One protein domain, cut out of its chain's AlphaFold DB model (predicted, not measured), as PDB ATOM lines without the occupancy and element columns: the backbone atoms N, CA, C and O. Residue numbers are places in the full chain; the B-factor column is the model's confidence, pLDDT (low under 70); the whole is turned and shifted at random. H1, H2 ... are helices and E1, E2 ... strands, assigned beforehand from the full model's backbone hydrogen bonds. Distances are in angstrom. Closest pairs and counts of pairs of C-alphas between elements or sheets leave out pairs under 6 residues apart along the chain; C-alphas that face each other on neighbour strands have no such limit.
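AT A GLANCE: This is residues 10 to 70 of the 199 residues of the protein "Cupin type-1 domain-containing protein" of Aegilops tauschii subsp. strangulata (UniProt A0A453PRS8). With little regular structure, this is a small three-stranded sheet with a short helix beyond one end and a long unnamed tail, residues 45 to 70, of which 51 to 56 stick out. The printed part has 61 residues, with one named helix and three named strands in the order E1, E2, H1, E3 along the chain; the antiparallel sheet's order is E1, E2, E3. The class is mixed, with 24 residues in named elements; the whole is loose, radius of gyration of the C-alphas 13.1 A, spanning 38 by 22 by 21 A.

HOW THE PARTS SIT: Inner strand E2, residues 19 to 24, forms a hairpin with E1, residues 11 to 16, at 164 degrees; N 13 and O 21 are 2.9 A apart. E3, residues 39 to 44, is antiparallel to E2 at 168 degrees; N 22 and O 41 are 2.8 A apart. H1, residues 30 to 35, is not on the sheet and is apart from E1; every O i to N i+4 pair in it is within hydrogen-bond range.

IN THESE COORDINATES: E1 starts at C-alpha 11 (33.623, -2.316, -12.721) and spans 14.6 A, E2 17.1 A, H1 8.7 A. E3, 16.8 A, ends at C-alpha 44 (47.636, 1.537, -18.376).

THE WHOLE: The farthest C-alphas, Val 34 and Thr 70, are 38.6 A apart. The printed part has no cut; its three links are tight. The model's pLDDT is under 70 at residues 47 to 58, 62 and 64 to 70.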
ATOM      1  N   PRO A  10      36.082  -2.188  -8.540       83.06
ATOM      2  CA  PRO A  10      35.507  -1.323  -9.554       83.06
ATOM      3  C   PRO A  10      35.134  -2.128 -10.802       83.06
ATOM      4  O   PRO A  10      35.853  -3.053 -11.198       83.06
ATOM      5  N   ALA A  11      34.046  -1.737 -11.456       85.06
ATOM      6  CA  ALA A  11      33.623  -2.316 -12.721       85.06
ATOM      7  C   ALA A  11      34.427  -1.713 -13.879       85.06
ATOM      8  O   ALA A  11      34.809  -0.543 -13.849       85.06
ATOM      9  N   LYS A  12      34.709  -2.502 -14.920       88.25
ATOM     10  CA  LYS A  12      35.368  -1.990 -16.130       88.25
ATOM     11  C   LYS A  12      34.357  -1.172 -16.933       88.25
ATOM     12  O   LYS A  12      33.431  -1.751 -17.488       88.25
ATOM     13  N   ALA A  13      34.574   0.137 -17.033       83.50
ATOM     14  CA  ALA A  13      33.732   1.022 -17.834       83.50
ATOM     15  C   ALA A  13      34.060   0.875 -19.326       83.50
ATOM     16  O   ALA A  13      33.196   0.598 -20.153       83.50
ATOM     17  N   TYR A  14      35.342   1.007 -19.677       79.69
ATOM     18  CA  TYR A  14      35.835   0.823 -21.042       79.69
ATOM     19  C   TYR A  14      37.324   0.469 -21.045       79.69
ATOM     20  O   TYR A  14      38.033   0.636 -20.053       79.69
ATOM     21  N   GLY A  15      37.827  -0.055 -22.160       81.00
ATOM     22  CA  GLY A  15      39.253  -0.321 -22.317       81.00
ATOM     23  C   GLY A  15      39.597  -1.045 -23.609       81.00
ATOM     24  O   GLY A  15      38.715  -1.556 -24.293       81.00
ATOM     25  N   GLY A  16      40.892  -1.117 -23.892       76.62
ATOM     26  CA  GLY A  16      41.480  -1.798 -25.042       76.62
ATOM     27  C   GLY A  16      42.958  -2.105 -24.795       76.62
ATOM     28  O   GLY A  16      43.402  -2.130 -23.650       76.62
ATOM     29  N   GLU A  17      43.725  -2.293 -25.867       73.00
ATOM     30  CA  GLU A  17      45.152  -2.661 -25.805       73.00
ATOM     31  C   GLU A  17      46.008  -1.680 -24.979       73.00
ATOM     32  O   GLU A  17      46.912  -2.082 -24.253       73.00
ATOM     33  N   GLY A  18      45.693  -0.379 -25.025       70.19
ATOM     34  CA  GLY A  18      46.418   0.656 -24.275       70.19
ATOM     35  C   GLY A  18      46.110   0.701 -22.772       70.19
ATOM     36  O   GLY A  18      46.778   1.418 -22.027       70.19
ATOM     37  N   GLY A  19      45.113  -0.047 -22.299       83.81
ATOM     38  CA  GLY A  19      44.681  -0.031 -20.905       83.81
ATOM     39  C   GLY A  19      43.166  -0.009 -20.732       83.81
ATOM     40  O   GLY A  19      42.392  -0.121 -21.683       83.81
ATOM     41  N   ALA A  20      42.730   0.145 -19.488       81.12
ATOM     42  CA  ALA A  20      41.325   0.143 -19.114       81.12
ATOM     43  C   ALA A  20      41.015   1.193 -18.045       81.12
ATOM     44  O   ALA A  20      41.826   1.483 -17.161       81.12
ATOM     45  N   TYR A  21      39.809   1.737 -18.137       81.25
ATOM     46  CA  TYR A  21      39.211   2.616 -17.150       81.25
ATOM     47  C   TYR A  21      38.165   1.831 -16.364       81.25
ATOM     48  O   TYR A  21      37.283   1.190 -16.942       81.25
ATOM     49  N   TYR A  22      38.287   1.868 -15.044       84.69
ATOM     50  CA  TYR A  22      37.375   1.223 -14.117       84.69
ATOM     51  C   TYR A  22      36.710   2.277 -13.243       84.69
ATOM     52  O   TYR A  22      37.358   3.246 -12.852       84.69
ATOM     53  N   GLU A  23      35.453   2.070 -12.893       87.12
ATOM     54  CA  GLU A  23      34.672   2.995 -12.080       87.12
ATOM     55  C   GLU A  23      33.984   2.269 -10.929       87.12
ATOM     56  O   GLU A  23      33.634   1.091 -11.023       87.12
ATOM     57  N   TRP A  24      33.808   2.980  -9.821       85.81
ATOM     58  CA  TRP A  24      32.929   2.536  -8.754       85.81
ATOM     59  C   TRP A  24      31.586   3.239  -8.896       85.81
ATOM     60  O   TRP A  24      31.508   4.467  -8.843       85.81
ATOM     61  N   SER A  25      30.528   2.449  -9.057       82.19
ATOM     62  CA  SER A  25      29.177   2.979  -9.176       82.19
ATOM     63  C   SER A  25      28.604   3.337  -7.799       82.19
ATOM     64  O   SER A  25      28.666   2.511  -6.884       82.19
ATOM     65  N   PRO A  26      27.951   4.503  -7.645       81.75
ATOM     66  CA  PRO A  26      27.166   4.827  -6.452       81.75
ATOM     67  C   PRO A  26      26.036   3.826  -6.172       81.75
ATOM     68  O   PRO A  26      25.599   3.710  -5.030       81.75
ATOM     69  N   ALA A  27      25.567   3.093  -7.192       83.00
ATOM     70  CA  ALA A  27      24.565   2.040  -7.021       83.00
ATOM     71  C   ALA A  27      25.122   0.819  -6.266       83.00
ATOM     72  O   ALA A  27      24.382   0.122  -5.577       83.00
ATOM     73  N   GLU A  28      26.427   0.568  -6.387       78.50
ATOM     74  CA  GLU A  28      27.112  -0.554  -5.739       78.50
ATOM     75  C   GLU A  28      27.820  -0.127  -4.452       78.50
ATOM     76  O   GLU A  28      27.950  -0.926  -3.528       78.50
ATOM     77  N   LEU A  29      28.254   1.132  -4.385       80.19
ATOM     78  CA  LEU A  29      28.896   1.762  -3.237       80.19
ATOM     79  C   LEU A  29      28.106   3.012  -2.813       80.19
ATOM     80  O   LEU A  29      28.469   4.133  -3.186       80.19
ATOM     81  N   PRO A  30      27.036   2.851  -2.006       77.12
ATOM     82  CA  PRO A  30      26.126   3.944  -1.649       77.12
ATOM     83  C   PRO A  30      26.805   5.137  -0.968       77.12
ATOM     84  O   PRO A  30      26.351   6.272  -1.117       77.12
ATOM     85  N   MET A  31      27.917   4.914  -0.257       80.44
ATOM     86  CA  MET A  31      28.697   5.990   0.364       80.44
ATOM     87  C   MET A  31      29.230   7.011  -0.649       80.44
ATOM     88  O   MET A  31      29.378   8.175  -0.292       80.44
ATOM     89  N   LEU A  32      29.481   6.611  -1.901       78.31
ATOM     90  CA  LEU A  32      29.922   7.526  -2.958       78.31
ATOM     91  C   LEU A  32      28.823   8.527  -3.317       78.31
ATOM     92  O   LEU A  32      29.090   9.718  -3.456       78.31
ATOM     93  N   GLY A  33      27.576   8.053  -3.388       77.94
ATOM     94  CA  GLY A  33      26.410   8.907  -3.605       77.94
ATOM     95  C   GLY A  33      26.174   9.854  -2.430       77.94
ATOM     96  O   GLY A  33      25.994  11.050  -2.635       77.94
ATOM     97  N   VAL A  34      26.255   9.343  -1.194       78.62
ATOM     98  CA  VAL A  34      26.102  10.159   0.026       78.62
ATOM     99  C   VAL A  34      27.178  11.245   0.115       78.62
ATOM    100  O   VAL A  34      26.872  12.378   0.474       78.62
ATOM    101  N   ALA A  35      28.423  10.925  -0.244       76.00
ATOM    102  CA  ALA A  35      29.527  11.879  -0.235       76.00
ATOM    103  C   ALA A  35      29.570  12.783  -1.480       76.00
ATOM    104  O   ALA A  35      30.360  13.721  -1.509       76.00
ATOM    105  N   SER A  36      28.742  12.523  -2.501       79.56
ATOM    106  CA  SER A  36      28.801  13.187  -3.814       79.56
ATOM    107  C   SER A  36      30.194  13.124  -4.461       79.56
ATOM    108  O   SER A  36      30.662  14.086  -5.069       79.56
ATOM    109  N   ILE A  37      30.864  11.977  -4.329       80.50
ATOM    110  CA  ILE A  37      32.212  11.736  -4.859       80.50
ATOM    111  C   ILE A  37      32.153  10.619  -5.900       80.50
ATOM    112  O   ILE A  37      31.553   9.571  -5.674       80.50
ATOM    113  N   GLY A  38      32.827  10.823  -7.033       82.81
ATOM    114  CA  GLY A  38      33.118   9.764  -7.996       82.81
ATOM    115  C   GLY A  38      34.467   9.112  -7.703       82.81
ATOM    116  O   GLY A  38      35.420   9.794  -7.331       82.81
ATOM    117  N   ALA A  39      34.569   7.802  -7.911       81.12
ATOM    118  CA  ALA A  39      35.831   7.081  -7.796       81.12
ATOM    119  C   ALA A  39      36.084   6.260  -9.059       81.12
ATOM    120  O   ALA A  39      35.189   5.593  -9.582       81.12
ATOM    121  N   ALA A  40      37.326   6.289  -9.534       85.12
ATOM    122  CA  ALA A  40      37.740   5.553 -10.716       85.12
ATOM    123  C   ALA A  40      39.208   5.136 -10.636       85.12
ATOM    124  O   ALA A  40      40.016   5.746  -9.934       85.12
ATOM    125  N   LYS A  41      39.555   4.096 -11.391       85.38
ATOM    126  CA  LYS A  41      40.907   3.572 -11.536       85.38
ATOM    127  C   LYS A  41      41.263   3.505 -13.014       85.38
ATOM    128  O   LYS A  41      40.625   2.798 -13.787       85.38
ATOM    129  N   LEU A  42      42.336   4.190 -13.386       84.56
ATOM    130  CA  LEU A  42      42.958   4.062 -14.697       84.56
ATOM    131  C   LEU A  42      44.102   3.046 -14.606       84.56
ATOM    132  O   LEU A  42      45.034   3.224 -13.823       84.56
ATOM    133  N   ALA A  43      44.036   1.985 -15.405       83.50
ATOM    134  CA  ALA A  43      45.105   1.005 -15.542       83.50
ATOM    135  C   ALA A  43      45.679   1.077 -16.959       83.50
ATOM    136  O   ALA A  43      44.979   0.781 -17.922       83.50
ATOM    137  N   LEU A  44      46.949   1.459 -17.087       77.00
ATOM    138  CA  LEU A  44      47.636   1.537 -18.376       77.00
ATOM    139  C   LEU A  44      48.506   0.301 -18.594       77.00
ATOM    140  O   LEU A  44      49.300  -0.072 -17.724       77.00
ATOM    141  N   ALA A  45      48.386  -0.302 -19.777       75.94
ATOM    142  CA  ALA A  45      49.302  -1.348 -20.220       75.94
ATOM    143  C   ALA A  45      50.718  -0.775 -20.442       75.94
ATOM    144  O   ALA A  45      50.947   0.438 -20.380       75.94
ATOM    145  N   ALA A  46      51.718  -1.631 -20.664       71.81
ATOM    146  CA  ALA A  46      53.045  -1.160 -21.064       71.81
ATOM    147  C   ALA A  46      52.952  -0.424 -22.415       71.81
ATOM    148  O   ALA A  46      52.346  -0.939 -23.346       71.81
ATOM    149  N   GLY A  47      53.493   0.795 -22.498       58.75
ATOM    150  CA  GLY A  47      53.348   1.656 -23.684       58.75
ATOM    151  C   GLY A  47      51.948   2.258 -23.881       58.75
ATOM    152  O   GLY A  47      51.731   3.009 -24.827       58.75
ATOM    153  N   GLY A  48      50.999   1.965 -22.988       63.69
ATOM    154  CA  GLY A  48      49.652   2.516 -23.028       63.69
ATOM    155  C   GLY A  48      49.615   3.995 -22.648       63.69
ATOM    156  O   GLY A  48      50.235   4.402 -21.664       63.69
ATOM    157  N   MET A  49      48.852   4.791 -23.398       59.62
ATOM    158  CA  MET A  49      48.634   6.213 -23.124       59.62
ATOM    159  C   MET A  49      47.160   6.494 -22.845       59.62
ATOM    160  O   MET A  49      46.280   6.011 -23.557       59.62
ATOM    161  N   SER A  50      46.890   7.325 -21.838       66.31
ATOM    162  CA  SER A  50      45.582   7.959 -21.663       66.31
ATOM    163  C   SER A  50      45.566   9.307 -22.368       66.31
ATOM    164  O   SER A  50      46.412  10.159 -22.089       66.31
ATOM    165  N   LEU A  51      44.591   9.517 -23.246       61.44
ATOM    166  CA  LEU A  51      44.394  10.812 -23.887       61.44
ATOM    167  C   LEU A  51      43.929  11.863 -22.860       61.44
ATOM    168  O   LEU A  51      43.210  11.513 -21.916       61.44
ATOM    169  N   PRO A  52      44.305  13.144 -23.035       60.44
ATOM    170  CA  PRO A  52      43.775  14.232 -22.223       60.44
ATOM    171  C   PRO A  52      42.243  14.232 -22.231       60.44
ATOM    172  O   PRO A  52      41.618  14.082 -23.279       60.44
ATOM    173  N   SER A  53      41.643  14.399 -21.055       55.84
ATOM    174  CA  SER A  53      40.192  14.463 -20.876       55.84
ATOM    175  C   SER A  53      39.833  15.584 -19.910       55.84
ATOM    176  O   SER A  53      40.554  15.845 -18.945       55.84
ATOM    177  N   TYR A  54      38.719  16.253 -20.194       55.28
ATOM    178  CA  TYR A  54      38.169  17.313 -19.361       55.28
ATOM    179  C   TYR A  54      36.997  16.773 -18.552       55.28
ATOM    180  O   TYR A  54      36.254  15.912 -19.019       55.28
ATOM    181  N   PHE A  55      36.838  17.292 -17.339       56.78
ATOM    182  CA  PHE A  55      35.734  16.951 -16.457       56.78
ATOM    183  C   PHE A  55      35.195  18.219 -15.809       56.78
ATOM    184  O   PHE A  55      35.958  19.127 -15.491       56.78
ATOM    185  N   GLU A  56      33.881  18.263 -15.616       63.25
ATOM    186  CA  GLU A  56      33.191  19.381 -14.964       63.25
ATOM    187  C   GLU A  56      33.404  19.389 -13.440       63.25
ATOM    188  O   GLU A  56      33.141  20.387 -12.777       63.25
ATOM    189  N   SER A  57      33.911  18.285 -12.883       60.75
ATOM    190  CA  SER A  57      34.243  18.132 -11.468       60.75
ATOM    191  C   SER A  57      35.753  18.119 -11.223       60.75
ATOM    192  O   SER A  57      36.541  17.650 -12.049       60.75
ATOM    193  N   ALA A  58      36.157  18.612 -10.047       69.88
ATOM    194  CA  ALA A  58      37.537  18.527  -9.583       69.88
ATOM    195  C   ALA A  58      37.960  17.062  -9.387       69.88
ATOM    196  O   ALA A  58      37.174  16.228  -8.931       69.88
ATOM    197  N   LYS A  59      39.217  16.749  -9.723       71.69
ATOM    198  CA  LYS A  59      39.776  15.397  -9.606       71.69
ATOM    199  C   LYS A  59      41.105  15.411  -8.876       71.69
ATOM    200  O   LYS A  59      42.018  16.134  -9.260       71.69
ATOM    201  N   VAL A  60      41.220  14.535  -7.884       74.38
ATOM    202  CA  VAL A  60      42.491  14.188  -7.247       74.38
ATOM    203  C   VAL A  60      42.889  12.803  -7.742       74.38
ATOM    204  O   VAL A  60      42.110  11.856  -7.641       74.38
ATOM    205  N   ALA A  61      44.089  12.685  -8.308       75.69
ATOM    206  CA  ALA A  61      44.622  11.428  -8.820       75.69
ATOM    207  C   ALA A  61      45.932  11.082  -8.109       75.69
ATOM    208  O   ALA A  61      46.781  11.943  -7.899       75.69
ATOM    209  N   TYR A  62      46.103   9.807  -7.769       63.09
ATOM    210  CA  TYR A  62      47.318   9.278  -7.156       63.09
ATOM    211  C   TYR A  62      47.768   8.015  -7.896       63.09
ATOM    212  O   TYR A  62      46.954   7.231  -8.389       63.09
ATOM    213  N   VAL A  63      49.083   7.820  -7.998       77.00
ATOM    214  CA  VAL A  63      49.676   6.681  -8.709       77.00
ATOM    215  C   VAL A  63      49.921   5.553  -7.714       77.00
ATOM    216  O   VAL A  63      50.784   5.651  -6.850       77.00
ATOM    217  N   LEU A  64      49.142   4.476  -7.831       66.56
ATOM    218  CA  LEU A  64      49.181   3.343  -6.899       66.56
ATOM    219  C   LEU A  64      50.321   2.358  -7.159       66.56
ATOM    220  O   LEU A  64      50.865   1.771  -6.230       66.56
ATOM    221  N   GLN A  65      50.655   2.130  -8.428       58.53
ATOM    222  CA  GLN A  65      51.672   1.166  -8.833       58.53
ATOM    223  C   GLN A  65      52.356   1.682 -10.091       58.53
ATOM    224  O   GLN A  65      51.849   1.433 -11.180       58.53
ATOM    225  N   ARG A  66      53.458   2.429  -9.925       44.19
ATOM    226  CA  ARG A  66      54.589   2.621 -10.863       44.19
ATOM    227  C   ARG A  66      55.529   3.713 -10.340       44.19
ATOM    228  O   ARG A  66      55.084   4.683  -9.738       44.19
ATOM    229  N   VAL A  67      56.820   3.566 -10.636       42.59
ATOM    230  CA  VAL A  67      57.797   4.663 -10.579       42.59
ATOM    231  C   VAL A  67      57.489   5.603 -11.753       42.59
ATOM    232  O   VAL A  67      57.328   5.098 -12.871       42.59
ATOM    233  N   PRO A  68      57.361   6.927 -11.548       40.38
ATOM    234  CA  PRO A  68      57.216   7.866 -12.653       40.38
ATOM    235  C   PRO A  68      58.397   7.694 -13.614       40.38
ATOM    236  O   PRO A  68      59.554   7.811 -13.216       40.38
ATOM    237  N   LYS A  69      58.111   7.362 -14.875       40.81
ATOM    238  CA  LYS A  69      59.120   7.352 -15.933       40.81
ATOM    239  C   LYS A  69      59.150   8.733 -16.572       40.81
ATOM    240  O   LYS A  69      58.262   9.077 -17.344       40.81
ATOM    241  N   THR A  70      60.177   9.504 -16.246       45.91
ATOM    242  CA  THR A  70      60.705  10.550 -17.130       45.91
ATOM    243  C   THR A  70      61.148   9.871 -18.435       45.91
ATOM    244  O   THR A  70      61.617   8.732 -18.370       45.91
TER     245      THR A  70